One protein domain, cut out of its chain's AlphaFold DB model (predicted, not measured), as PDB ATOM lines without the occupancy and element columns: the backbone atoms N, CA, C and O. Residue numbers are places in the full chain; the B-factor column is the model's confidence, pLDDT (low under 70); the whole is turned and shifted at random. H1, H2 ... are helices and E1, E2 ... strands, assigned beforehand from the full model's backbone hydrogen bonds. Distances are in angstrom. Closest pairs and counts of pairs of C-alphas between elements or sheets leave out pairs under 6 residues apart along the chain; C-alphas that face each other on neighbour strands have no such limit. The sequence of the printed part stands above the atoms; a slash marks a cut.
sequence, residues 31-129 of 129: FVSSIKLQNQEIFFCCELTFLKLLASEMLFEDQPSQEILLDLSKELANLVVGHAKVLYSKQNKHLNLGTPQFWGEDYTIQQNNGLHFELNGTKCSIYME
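This is residues 31 to 129 of the 129 residues of a protein of Helicobacter sp. MIT 01-6242 (UniProt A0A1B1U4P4). A strongly twisted sheet of five strands has the long helix H2 lying over E3, E1 and E2 on one face, while the shorter H1 stands up from that face over E5; the other face has no named helix. Residues 87 to 92, of which 87 to 89 belong to H2, stick out. The 99 printed residues hold E1, E2, H1, H2, E3, E4 and E5 in that order, a mixed class; the sheet's order is E3, E1, E2, E5, E4, all antiparallel. The whole is compact, with a radius of gyration of the C-alphas of 13.6 A and spans of 42 by 29 by 23 A.

E1, residues 31 to 37, begins at C-alpha 31 (191.473, 164.218, 114.626) and E2 is residues 40 to 46. H1, residues 48 to 59, spans 15.5 A, and H2, residues 66 to 89, 34.6 A. E3 is residues 101 to 108, E4 114 to 119, and E5, residues 122 to 128, spans 20.8 A to C-alpha 128 (195.858, 179.345, 114.423).

E1 and E2 form a hairpin, with N 33 and O 44 at 3.0 A. E3 pairs with E1, N 103 and O 32 at 2.8 A, and bends by 97 degrees at residue 105. E5 pairs with E2, N 45 and O 125 at 2.8 A, and forms a hairpin with E4, N 117 and O 124 at 2.9 A. H2, at a height over the sheet of 8.4 A, runs only just along the strands, at 29 degrees to E1 on the local plane; their closest C-alphas are those of Ser 33 and Lys 74, 5.6 A. H1 stands up from the sheet at 64 degrees; its closest C-alphas with E5 are those of Phe 50 and Thr 122, 5.2 A. Residues 51 to 55 of H1 touch residues 68 to 73 of H2, about perpendicular at 77 degrees, closest at the C-alphas of Leu 51 and Leu 69, 6.2 A. In H1 and H2 every O i to N i+4 pair is within hydrogen-bond range.

The C-alphas farthest apart are those of Gln 63 and Asn 92, 42.3 A. The printed part has no cut, the link from H2 to E3 is long at 11 residues, and no printed residue is under 70 in pLDDT.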
ATOM      1  N   PHE A  31     190.863 164.222 113.300       98.25
ATOM      2  CA  PHE A  31     191.473 164.218 114.626       98.25
ATOM      3  C   PHE A  31     192.044 165.592 114.923       98.25
ATOM      4  O   PHE A  31     192.979 166.039 114.252       98.25
ATOM      5  N   VAL A  32     191.462 166.263 115.916       98.31
ATOM      6  CA  VAL A  32     191.867 167.611 116.293       98.31
ATOM      7  C   VAL A  32     192.510 167.633 117.665       98.31
ATOM      8  O   VAL A  32     191.891 167.303 118.677       98.31
ATOM      9  N   SER A  33     193.750 168.106 117.690       98.38
ATOM     10  CA  SER A  33     194.455 168.487 118.906       98.38
ATOM     11  C   SER A  33     194.825 169.958 118.851       98.38
ATOM     12  O   SER A  33     195.020 170.508 117.773       98.38
ATOM     13  N   SER A  34     194.949 170.607 119.997       97.94
ATOM     14  CA  SER A  34     195.479 171.962 120.073       97.94
ATOM     15  C   SER A  34     196.584 172.072 121.101       97.94
ATOM     16  O   SER A  34     196.710 171.221 121.977       97.94
ATOM     17  N   ILE A  35     197.406 173.106 120.986       98.25
ATOM     18  CA  ILE A  35     198.416 173.458 121.972       98.25
ATOM     19  C   ILE A  35     198.634 174.969 121.957       98.25
ATOM     20  O   ILE A  35     198.712 175.601 120.900       98.25
ATOM     21  N   LYS A  36     198.777 175.559 123.145       97.44
ATOM     22  CA  LYS A  36     199.085 176.984 123.278       97.44
ATOM     23  C   LYS A  36     200.560 177.255 123.037       97.44
ATOM     24  O   LYS A  36     201.417 176.666 123.696       97.44
ATOM     25  N   LEU A  37     200.846 178.225 122.179       95.88
ATOM     26  CA  LEU A  37     202.148 178.871 122.075       95.88
ATOM     27  C   LEU A  37     201.975 180.344 122.451       95.88
ATOM     28  O   LEU A  37     201.403 181.138 121.708       95.88
ATOM     29  N   GLN A  38     202.462 180.712 123.631       93.56
ATOM     30  CA  GLN A  38     202.182 181.991 124.276       93.56
ATOM     31  C   GLN A  38     200.666 182.207 124.450       93.56
ATOM     32  O   GLN A  38     200.024 181.440 125.161       93.56
ATOM     33  N   ASN A  39     200.109 183.241 123.819       91.12
ATOM     34  CA  ASN A  39     198.693 183.603 123.904       91.12
ATOM     35  C   ASN A  39     197.899 183.127 122.677       91.12
ATOM     36  O   ASN A  39     196.758 183.540 122.510       91.12
ATOM     37  N   GLN A  40     198.510 182.311 121.814       94.06
ATOM     38  CA  GLN A  40     197.906 181.811 120.586       94.06
ATOM     39  C   GLN A  40     197.632 180.313 120.707       94.06
ATOM     40  O   GLN A  40     198.523 179.542 121.072       94.06
ATOM     41  N   GLU A  41     196.403 179.908 120.397       96.25
ATOM     42  CA  GLU A  41     196.025 178.502 120.279       96.25
ATOM     43  C   GLU A  41     196.375 178.006 118.872       96.25
ATOM     44  O   GLU A  41     196.029 178.635 117.866       96.25
ATOM     45  N   ILE A  42     197.094 176.889 118.797       97.56
ATOM     46  CA  ILE A  42     197.480 176.248 117.542       97.56
ATOM     47  C   ILE A  42     196.749 174.918 117.462       97.56
ATOM     48  O   ILE A  42     196.941 174.066 118.322       97.56
ATOM     49  N   PHE A  43     195.955 174.726 116.416       98.12
ATOM     50  CA  PHE A  43     195.184 173.514 116.178       98.12
ATOM     51  C   PHE A  43     195.845 172.670 115.097       98.12
ATOM     52  O   PHE A  43     196.236 173.182 114.054       98.12
ATOM     53  N   PHE A  44     195.907 171.369 115.321       98.44
ATOM     54  CA  PHE A  44     196.307 170.352 114.365       98.44
ATOM     55  C   PHE A  44     195.057 169.572 113.999       98.44
ATOM     56  O   PHE A  44     194.400 169.045 114.887       98.44
ATOM     57  N   CYS A  45     194.730 169.510 112.716       98.38
ATOM     58  CA  CYS A  45     193.653 168.689 112.182       98.38
ATOM     59  C   CYS A  45     194.282 167.637 111.276       98.38
ATOM     60  O   CYS A  45     194.927 167.984 110.287       98.38
ATOM     61  N   CYS A  46     194.139 166.368 111.640       98.44
ATOM     62  CA  CYS A  46     194.769 165.253 110.948       98.44
ATOM     63  C   CYS A  46     193.708 164.308 110.394       98.44
ATOM     64  O   CYS A  46     192.734 163.983 111.074       98.44
ATOM     65  N   GLU A  47     193.927 163.814 109.178       98.31
ATOM     66  CA  GLU A  47     193.182 162.652 108.705       98.31
ATOM     67  C   GLU A  47     193.526 161.419 109.553       98.31
ATOM     68  O   GLU A  47     194.655 161.254 110.021       98.31
ATOM     69  N   LEU A  48     192.573 160.496 109.692       98.12
ATOM     70  CA  LEU A  48     192.826 159.207 110.338       98.12
ATOM     71  C   LEU A  48     193.976 158.446 109.657       98.12
ATOM     72  O   LEU A  48     194.809 157.836 110.323       98.12
ATOM     73  N   THR A  49     194.031 158.480 108.327       98.06
ATOM     74  CA  THR A  49     195.093 157.858 107.523       98.06
ATOM     75  C   THR A  49     196.462 158.468 107.805       98.06
ATOM     76  O   THR A  49     197.444 157.731 107.845       98.06
ATOM     77  N   PHE A  50     196.525 159.770 108.091       98.44
ATOM     78  CA  PHE A  50     197.764 160.465 108.435       98.44
ATOM     79  C   PHE A  50     198.299 159.963 109.774       98.44
ATOM     80  O   PHE A  50     199.467 159.599 109.886       98.44
ATOM     81  N   LEU A  51     197.429 159.882 110.783       98.25
ATOM     82  CA  LEU A  51     197.815 159.378 112.100       98.25
ATOM     83  C   LEU A  51     198.164 157.888 112.075       98.25
ATOM     84  O   LEU A  51     199.105 157.484 112.746       98.25
ATOM     85  N   LYS A  52     197.469 157.071 111.274       98.44
ATOM     86  CA  LYS A  52     197.834 155.657 111.086       98.44
ATOM     87  C   LYS A  52     199.201 155.494 110.430       98.44
ATOM     88  O   LYS A  52     199.974 154.651 110.869       98.44
ATOM     89  N   LEU A  53     199.505 156.313 109.420       98.19
ATOM     90  CA  LEU A  53     200.830 156.337 108.803       98.19
ATOM     91  C   LEU A  53     201.900 156.678 109.845       98.19
ATOM     92  O   LEU A  53     202.884 155.960 109.962       98.19
ATOM     93  N   LEU A  54     201.686 157.726 110.647       97.81
ATOM     94  CA  LEU A  54     202.628 158.078 111.710       97.81
ATOM     95  C   LEU A  54     202.743 156.994 112.788       97.81
ATOM     96  O   LEU A  54     203.842 156.761 113.271       97.81
ATOM     97  N   ALA A  55     201.657 156.316 113.160       98.19
ATOM     98  CA  ALA A  55     201.709 155.237 114.146       98.19
ATOM     99  C   ALA A  55     202.539 154.046 113.645       98.19
ATOM    100  O   ALA A  55     203.388 153.543 114.377       98.19
ATOM    101  N   SER A  56     202.351 153.644 112.386       97.88
ATOM    102  CA  SER A  56     203.142 152.577 111.764       97.88
ATOM    103  C   SER A  56     204.626 152.961 111.700       97.88
ATOM    104  O   SER A  56     205.478 152.217 112.178       97.88
ATOM    105  N   GLU A  57     204.944 154.167 111.226       97.12
ATOM    106  CA  GLU A  57     206.336 154.593 111.022       97.12
ATOM    107  C   GLU A  57     207.069 154.972 112.324       97.12
ATOM    108  O   GLU A  57     208.265 154.722 112.459       97.12
ATOM    109  N   MET A  58     206.386 155.593 113.292       95.06
ATOM    110  CA  MET A  58     207.009 156.070 114.537       95.06
ATOM    111  C   MET A  58     206.945 155.048 115.671       95.06
ATOM    112  O   MET A  58     207.846 155.016 116.508       95.06
ATOM    113  N   LEU A  59     205.863 154.271 115.743       96.25
ATOM    114  CA  LEU A  59     205.576 153.374 116.866       96.25
ATOM    115  C   LEU A  59     205.645 151.892 116.473       96.25
ATOM    116  O   LEU A  59     205.571 151.048 117.359       96.25
ATOM    117  N   PHE A  60     205.819 151.573 115.183       95.50
ATOM    118  CA  PHE A  60     205.745 150.207 114.645       95.50
ATOM    119  C   PHE A  60     204.383 149.536 114.905       95.50
ATOM    120  O   PHE A  60     204.295 148.318 115.046       95.50
ATOM    121  N   GLU A  61     203.320 150.347 114.961       96.00
ATOM    122  CA  GLU A  61     201.940 149.923 115.215       96.00
ATOM    123  C   GLU A  61     201.090 150.076 113.945       96.00
ATOM    124  O   GLU A  61     200.553 151.146 113.660       96.00
ATOM    125  N   ASP A  62     200.942 148.994 113.176       94.81
ATOM    126  CA  ASP A  62     200.170 148.993 111.919       94.81
ATOM    127  C   ASP A  62     198.648 149.033 112.137       94.81
ATOM    128  O   ASP A  62     197.875 149.408 111.249       94.81
ATOM    129  N   GLN A  63     198.195 148.633 113.327       96.44
ATOM    130  CA  GLN A  63     196.786 148.618 113.725       96.44
ATOM    131  C   GLN A  63     196.595 149.374 115.047       96.44
ATOM    132  O   GLN A  63     196.196 148.775 116.048       96.44
ATOM    133  N   PRO A  64     196.874 150.691 115.073       97.00
ATOM    134  CA  PRO A  64     196.832 151.459 116.307       97.00
ATOM    135  C   PRO A  64     195.404 151.528 116.849       97.00
ATOM    136  O   PRO A  64     194.434 151.713 116.102       97.00
ATOM    137  N   SER A  65     195.278 151.413 118.168       97.69
ATOM    138  CA  SER A  65     194.017 151.655 118.861       97.69
ATOM    139  C   SER A  65     193.627 153.136 118.785       97.69
ATOM    140  O   SER A  65     194.445 154.012 118.498       97.69
ATOM    141  N   GLN A  66     192.364 153.440 119.086       96.06
ATOM    142  CA  GLN A  66     191.887 154.823 119.165       96.06
ATOM    143  C   GLN A  66     192.654 155.643 120.219       96.06
ATOM    144  O   GLN A  66     192.940 156.816 119.996       96.06
ATOM    145  N   GLU A  67     193.028 155.018 121.338       96.94
ATOM    146  CA  GLU A  67     193.838 155.641 122.389       96.94
ATOM    147  C   GLU A  67     195.225 156.035 121.866       96.94
ATOM    148  O   GLU A  67     195.640 157.179 122.042       96.94
ATOM    149  N   ILE A  68     195.885 155.141 121.117       97.69
ATOM    150  CA  ILE A  68     197.177 155.428 120.478       97.69
ATOM    151  C   ILE A  68     197.048 156.593 119.493       97.69
ATOM    152  O   ILE A  68     197.889 157.487 119.485       97.69
ATOM    153  N   LEU A  69     195.990 156.622 118.679       98.25
ATOM    154  CA  LEU A  69     195.762 157.705 117.715       98.25
ATOM    155  C   LEU A  69     195.527 159.057 118.405       98.25
ATOM    156  O   LEU A  69     196.039 160.081 117.951       98.25
ATOM    157  N   LEU A  70     194.785 159.068 119.516       97.44
ATOM    158  CA  LEU A  70     194.546 160.262 120.326       97.44
ATOM    159  C   LEU A  70     195.848 160.785 120.940       97.44
ATOM    160  O   LEU A  70     196.126 161.988 120.889       97.44
ATOM    161  N   ASP A  71     196.646 159.895 121.525       97.88
ATOM    162  CA  ASP A  71     197.928 160.252 122.123       97.88
ATOM    163  C   ASP A  71     198.913 160.748 121.072       97.88
ATOM    164  O   ASP A  71     199.528 161.796 121.263       97.88
ATOM    165  N   LEU A  72     198.970 160.087 119.917       98.12
ATOM    166  CA  LEU A  72     199.798 160.504 118.793       98.12
ATOM    167  C   LEU A  72     199.384 161.873 118.239       98.12
ATOM    168  O   LEU A  72     200.246 162.689 117.928       98.12
ATOM    169  N   SER A  73     198.083 162.168 118.166       98.25
ATOM    170  CA  SER A  73     197.579 163.488 117.758       98.25
ATOM    171  C   SER A  73     198.063 164.604 118.698       98.25
ATOM    172  O   SER A  73     198.513 165.661 118.246       98.25
ATOM    173  N   LYS A  74     198.028 164.369 120.018       98.50
ATOM    174  CA  LYS A  74     198.549 165.318 121.018       98.50
ATOM    175  C   LYS A  74     200.073 165.425 120.959       98.50
ATOM    176  O   LYS A  74     200.605 166.532 121.053       98.50
ATOM    177  N   GLU A  75     200.767 164.300 120.804       98.12
ATOM    178  CA  GLU A  75     202.227 164.262 120.746       98.12
ATOM    179  C   GLU A  75     202.748 164.974 119.498       98.12
ATOM    180  O   GLU A  75     203.684 165.761 119.589       98.12
ATOM    181  N   LEU A  76     202.085 164.814 118.350       98.31
ATOM    182  CA  LEU A  76     202.403 165.562 117.137       98.31
ATOM    183  C   LEU A  76     202.341 167.077 117.376       98.31
ATOM    184  O   LEU A  76     203.275 167.798 117.014       98.31
ATOM    185  N   ALA A  77     201.272 167.565 118.016       98.25
ATOM    186  CA  ALA A  77     201.143 168.981 118.354       98.25
ATOM    187  C   ALA A  77     202.283 169.442 119.279       98.25
ATOM    188  O   ALA A  77     202.890 170.493 119.055       98.25
ATOM    189  N   ASN A  78     202.620 168.634 120.286       98.31
ATOM    190  CA  ASN A  78     203.709 168.911 121.216       98.31
ATOM    191  C   ASN A  78     205.082 168.964 120.522       98.31
ATOM    192  O   ASN A  78     205.821 169.933 120.705       98.31
ATOM    193  N   LEU A  79     205.404 167.980 119.680       97.88
ATOM    194  CA  LEU A  79     206.671 167.904 118.948       97.88
ATOM    195  C   LEU A  79     206.839 169.088 117.996       97.88
ATOM    196  O   LEU A  79     207.855 169.788 118.042       97.88
ATOM    197  N   VAL A  80     205.829 169.355 117.165       98.31
ATOM    198  CA  VAL A  80     205.898 170.414 116.153       98.31
ATOM    199  C   VAL A  80     205.953 171.791 116.809       98.31
ATOM    200  O   VAL A  80     206.764 172.634 116.417       98.31
ATOM    201  N   VAL A  81     205.128 172.065 117.819       97.94
ATOM    202  CA  VAL A  81     205.118 173.395 118.448       97.94
ATOM    203  C   VAL A  81     206.298 173.574 119.405       97.94
ATOM    204  O   VAL A  81     206.876 174.663 119.471       97.94
ATOM    205  N   GLY A  82     206.742 172.507 120.071       97.62
ATOM    206  CA  GLY A  82     207.970 172.492 120.862       97.62
ATOM    207  C   GLY A  82     209.204 172.807 120.017       97.62
ATOM    208  O   GLY A  82     209.999 173.680 120.378       97.62
ATOM    209  N   HIS A  83     209.330 172.188 118.844       97.81
ATOM    210  CA  HIS A  83     210.407 172.502 117.911       97.81
ATOM    211  C   HIS A  83     210.277 173.927 117.335       97.81
ATOM    212  O   HIS A  83     211.260 174.674 117.306       97.81
ATOM    213  N   ALA A  84     209.064 174.391 117.013       97.25
ATOM    214  CA  ALA A  84     208.840 175.768 116.566       97.25
ATOM    215  C   ALA A  84     209.270 176.796 117.627       97.25
ATOM    216  O   ALA A  84     209.903 177.800 117.295       97.25
ATOM    217  N   LYS A  85     209.004 176.539 118.915       96.94
ATOM    218  CA  LYS A  85     209.488 177.365 120.035       96.94
ATOM    219  C   LYS A  85     211.016 177.465 120.052       96.94
ATOM    220  O   LYS A  85     211.546 178.551 120.294       96.94
ATOM    221  N   VAL A  86     211.736 176.377 119.769       96.50
ATOM    222  CA  VAL A  86     213.205 176.407 119.648       96.50
ATOM    223  C   VAL A  86     213.635 177.303 118.483       96.50
ATOM    224  O   VAL A  86     214.533 178.130 118.651       96.50
ATOM    225  N   LEU A  87     212.973 177.203 117.325       95.88
ATOM    226  CA  LEU A  87     213.244 178.070 116.171       95.88
ATOM    227  C   LEU A  87     212.973 179.552 116.475       95.88
ATOM    228  O   LEU A  87     213.769 180.408 116.091       95.88
ATOM    229  N   TYR A  88     211.906 179.866 117.213       94.94
ATOM    230  CA  TYR A  88     211.628 181.225 117.690       94.94
ATOM    231  C   TYR A  88     212.688 181.730 118.677       94.94
ATOM    232  O   TYR A  88     213.116 182.880 118.579       94.94
ATOM    233  N   SER A  89     213.176 180.871 119.575       94.31
ATOM    234  CA  SER A  89     214.232 181.229 120.530       94.31
ATOM    235  C   SER A  89     215.532 181.629 119.822       94.31
ATOM    236  O   SER A  89     216.163 182.613 120.200       94.31
ATOM    237  N   LYS A  90     215.883 180.956 118.713       93.25
ATOM    238  CA  LYS A  90     217.019 181.341 117.846       93.25
ATOM    239  C   LYS A  90     216.862 182.739 117.222       93.25
ATOM    240  O   LYS A  90     217.836 183.303 116.739       93.25
ATOM    241  N   GLN A  91     215.651 183.297 117.235       92.38
ATOM    242  CA  GLN A  91     215.324 184.654 116.786       92.38
ATOM    243  C   GLN A  91     215.125 185.629 117.965       92.38
ATOM    244  O   GLN A  91     214.505 186.677 117.789       92.38
ATOM    245  N   ASN A  92     215.613 185.286 119.164       92.81
ATOM    246  CA  ASN A  92     215.434 186.042 120.412       92.81
ATOM    247  C   ASN A  92     213.961 186.232 120.825       92.81
ATOM    248  O   ASN A  92     213.617 187.205 121.498       92.81
ATOM    249  N   LYS A  93     213.071 185.310 120.428       92.31
ATOM    250  CA  LYS A  93     211.670 185.270 120.873       92.31
ATOM    251  C   LYS A  93     211.461 184.098 121.825       92.31
ATOM    252  O   LYS A  93     211.435 182.942 121.408       92.31
ATOM    253  N   HIS A  94     211.279 184.399 123.104       92.69
ATOM    254  CA  HIS A  94     211.019 183.394 124.132       92.69
ATOM    255  C   HIS A  94     209.514 183.232 124.332       92.69
ATOM    256  O   HIS A  94     208.867 184.090 124.925       92.69
ATOM    257  N   LEU A  95     208.971 182.133 123.810       94.50
ATOM    258  CA  LEU A  95     207.545 181.815 123.883       94.50
ATOM    259  C   LEU A  95     207.290 180.716 124.922       94.50
ATOM    260  O   LEU A  95     208.080 179.776 125.062       94.50
ATOM    261  N   ASN A  96     206.168 180.806 125.632       94.94
ATOM    262  CA  ASN A  96     205.725 179.762 126.558       94.94
ATOM    263  C   ASN A  96     204.936 178.683 125.813       94.94
ATOM    264  O   ASN A  96     204.204 179.000 124.885       94.94
ATOM    265  N   LEU A  97     205.091 177.423 126.212       96.06
ATOM    266  CA  LEU A  97     204.362 176.301 125.619       96.06
ATOM    267  C   LEU A  97     203.351 175.787 126.644       96.06
ATOM    268  O   LEU A  97     203.717 175.588 127.802       96.06
ATOM    269  N   GLY A  98     202.098 175.629 126.229       96.81
ATOM    270  CA  GLY A  98     201.063 174.964 127.013       96.81
ATOM    271  C   GLY A  98     201.130 173.444 126.882       96.81
ATOM    272  O   GLY A  98     202.061 172.892 126.304       96.81
ATOM    273  N   THR A  99     200.117 172.759 127.404       97.06
ATOM    274  CA  THR A  99     199.945 171.313 127.214       97.06
ATOM    275  C   THR A  99     198.972 171.043 126.072       97.06
ATOM    276  O   THR A  99     197.988 171.780 125.951       97.06
ATOM    277  N   PRO A 100     199.191 169.994 125.265       97.69
ATOM    278  CA  PRO A 100     198.270 169.655 124.198       97.69
ATOM    279  C   PRO A 100     196.911 169.195 124.746       97.69
ATOM    280  O   PRO A 100     196.833 168.530 125.781       97.69
ATOM    281  N   GLN A 101     195.839 169.536 124.037       97.81
ATOM    282  CA  GLN A 101     194.460 169.137 124.322       97.81
ATOM    283  C   GLN A 101     193.871 168.424 123.107       97.81
ATOM    284  O   GLN A 101     194.213 168.750 121.975       97.81
ATOM    285  N   PHE A 102     192.999 167.441 123.323       97.81
ATOM    286  CA  PHE A 102     192.284 166.749 122.250       97.81
ATOM    287  C   PHE A 102     190.826 167.209 122.208       97.81
ATOM    288  O   PHE A 102     190.186 167.312 123.253       97.81
ATOM    289  N   TRP A 103     190.317 167.475 121.006       96.88
ATOM    290  CA  TRP A 103     188.982 168.030 120.769       96.88
ATOM    291  C   TRP A 103     187.999 167.008 120.196       96.88
ATOM    292  O   TRP A 103     186.795 167.147 120.404       96.88
ATOM    293  N   GLY A 104     188.486 165.986 119.489       95.19
ATOM    294  CA  GLY A 104     187.653 164.939 118.898       95.19
ATOM    295  C   GLY A 104     188.243 164.360 117.615       95.19
ATOM    296  O   GLY A 104     189.164 164.930 117.036       95.19
ATOM    297  N   GLU A 105     187.701 163.222 117.181       92.75
ATOM    298  CA  GLU A 105     188.126 162.478 115.982       92.75
ATOM    299  C   GLU A 105     187.403 162.883 114.689       92.75
ATOM    300  O   GLU A 105     187.911 162.630 113.602       92.75
ATOM    301  N   ASP A 106     186.273 163.584 114.817       92.38
ATOM    302  CA  ASP A 106     185.479 164.149 113.715       92.38
ATOM    303  C   ASP A 106     185.203 165.648 113.932       92.38
ATOM    304  O   ASP A 106     184.179 166.199 113.513       92.38
ATOM    305  N   TYR A 107     186.114 166.332 114.627       94.25
ATOM    306  CA  TYR A 107     185.949 167.742 114.965       94.25
ATOM    307  C   TYR A 107     186.190 168.628 113.739       94.25
ATOM    308  O   TYR A 107     187.156 168.432 113.003       94.25
ATOM    309  N   THR A 108     185.335 169.638 113.540       95.50
ATOM    310  CA  THR A 108     185.447 170.588 112.422       95.50
ATOM    311  C   THR A 108     186.075 171.907 112.864       95.50
ATOM    312  O   THR A 108     185.509 172.641 113.678       95.50
ATOM    313  N   ILE A 109     187.215 172.236 112.262       94.81
ATOM    314  CA  ILE A 109     187.929 173.501 112.446       94.81
ATOM    315  C   ILE A 109     187.110 174.671 111.890       94.81
ATOM    316  O   ILE A 109     186.681 174.651 110.736       94.81
ATOM    317  N   GLN A 110     186.969 175.724 112.697       91.50
ATOM    318  CA  GLN A 110     186.240 176.948 112.333       91.50
ATOM    319  C   GLN A 110     187.162 178.057 111.797       91.50
ATOM    320  O   GLN A 110     186.703 179.024 111.194       91.50
ATOM    321  N   GLN A 111     188.474 177.935 112.005       90.50
ATOM    322  CA  GLN A 111     189.470 178.906 111.569       90.50
ATOM    323  C   GLN A 111     189.623 178.898 110.040       90.50
ATOM    324  O   GLN A 111     189.697 177.851 109.392       90.50
ATOM    325  N   ASN A 112     189.707 180.086 109.441       81.94
ATOM    326  CA  ASN A 112     189.704 180.224 107.982       81.94
ATOM    327  C   ASN A 112     191.074 179.973 107.343       81.94
ATOM    328  O   ASN A 112     191.129 179.361 106.277       81.94
ATOM    329  N   ASN A 113     192.163 180.388 107.993       87.31
ATOM    330  CA  ASN A 113     193.514 180.305 107.440       87.31
ATOM    331  C   ASN A 113     194.307 179.184 108.112       87.31
ATOM    332  O   ASN A 113     194.423 179.156 109.338       87.31
ATOM    333  N   GLY A 114     194.877 178.292 107.303       94.81
ATOM    334  CA  GLY A 114     195.698 177.186 107.777       94.81
ATOM    335  C   GLY A 114     196.959 176.984 106.943       94.81
ATOM    336  O   GLY A 114     197.113 177.518 105.845       94.81
ATOM    337  N   LEU A 115     197.883 176.216 107.507       97.56
ATOM    338  CA  LEU A 115     199.054 175.665 106.841       97.56
ATOM    339  C   LEU A 115     198.753 174.196 106.565       97.56
ATOM    340  O   LEU A 115     198.406 173.470 107.492       97.56
ATOM    341  N   HIS A 116     198.863 173.764 105.317       98.00
ATOM    342  CA  HIS A 116     198.397 172.442 104.909       98.00
ATOM    343  C   HIS A 116     199.546 171.609 104.367       98.00
ATOM    344  O   HIS A 116     200.376 172.108 103.602       98.00
ATOM    345  N   PHE A 117     199.571 170.340 104.756       98.50
ATOM    346  CA  PHE A 117     200.647 169.425 104.429       98.50
ATOM    347  C   PHE A 117     200.099 168.097 103.928       98.50
ATOM    348  O   PHE A 117     199.092 167.602 104.436       98.50
ATOM    349  N   GLU A 118     200.797 167.521 102.957       98.38
ATOM    350  CA  GLU A 118     200.582 166.166 102.464       98.38
ATOM    351  C   GLU A 118     201.831 165.318 102.687       98.38
ATOM    352  O   GLU A 118     202.963 165.765 102.475       98.38
ATOM    353  N   LEU A 119     201.607 164.070 103.069       97.81
ATOM    354  CA  LEU A 119     202.606 163.030 103.199       97.81
ATOM    355  C   LEU A 119     202.011 161.741 102.629       97.81
ATOM    356  O   LEU A 119     201.012 161.259 103.145       97.81
ATOM    357  N   ASN A 120     202.591 161.190 101.562       96.19
ATOM    358  CA  ASN A 120     202.121 159.950 100.924       96.19
ATOM    359  C   ASN A 120     200.603 159.930 100.623       96.19
ATOM    360  O   ASN A 120     199.934 158.918 100.824       96.19
ATOM    361  N   GLY A 121     200.051 161.055 100.154       96.81
ATOM    362  CA  GLY A 121     198.631 161.180  99.812       96.81
ATOM    363  C   GLY A 121     197.682 161.360 101.002       96.81
ATOM    364  O   GLY A 121     196.472 161.385 100.797       96.81
ATOM    365  N   THR A 122     198.198 161.503 102.225       98.00
ATOM    366  CA  THR A 122     197.398 161.812 103.415       98.00
ATOM    367  C   THR A 122     197.807 163.137 104.057       98.00
ATOM    368  O   THR A 122     198.940 163.596 103.898       98.00
ATOM    369  N   LYS A 123     196.858 163.802 104.724       98.44
ATOM    370  CA  LYS A 123     196.941 165.224 105.053       98.44
ATOM    371  C   LYS A 123     196.897 165.532 106.545       98.44
ATOM    372  O   LYS A 123     196.174 164.920 107.333       98.44
ATOM    373  N   CYS A 124     197.611 166.596 106.892       98.50
ATOM    374  CA  CYS A 124     197.526 167.281 108.173       98.50
ATOM    375  C   CYS A 124     197.516 168.795 107.937       98.50
ATOM    376  O   CYS A 124     198.239 169.315 107.084       98.50
ATOM    377  N   SER A 125     196.692 169.507 108.695       98.38
ATOM    378  CA  SER A 125     196.589 170.961 108.658       98.38
ATOM    379  C   SER A 125     196.881 171.558 110.024       98.38
ATOM    380  O   SER A 125     196.406 171.053 111.038       98.38
ATOM    381  N   ILE A 126     197.573 172.693 110.037       98.19
ATOM    382  CA  ILE A 126     197.760 173.535 111.215       98.19
ATOM    383  C   ILE A 126     196.917 174.797 111.053       98.19
ATOM    384  O   ILE A 126     197.055 175.507 110.059       98.19
ATOM    385  N   TYR A 127     196.095 175.113 112.042       97.19
ATOM    386  CA  TYR A 127     195.324 176.350 112.123       97.19
ATOM    387  C   TYR A 127     195.732 177.137 113.362       97.19
ATOM    388  O   TYR A 127     196.253 176.581 114.326       97.19
ATOM    389  N   MET A 128     195.516 178.444 113.329       93.31
ATOM    390  CA  MET A 128     195.858 179.345 114.423       93.31
ATOM    391  C   MET A 128     194.659 180.243 114.713       93.31
ATOM    392  O   MET A 128     193.997 180.688 113.770       93.31
ATOM    393  N   GLU A 129     194.391 180.479 115.996       83.38
ATOM    394  CA  GLU A 129     193.478 181.535 116.459       83.38
ATOM    395  C   GLU A 129     194.161 182.912 116.476       83.38
ATOM    396  O   GLU A 129     195.393 182.976 116.728       83.38
TER     397      GLU A 129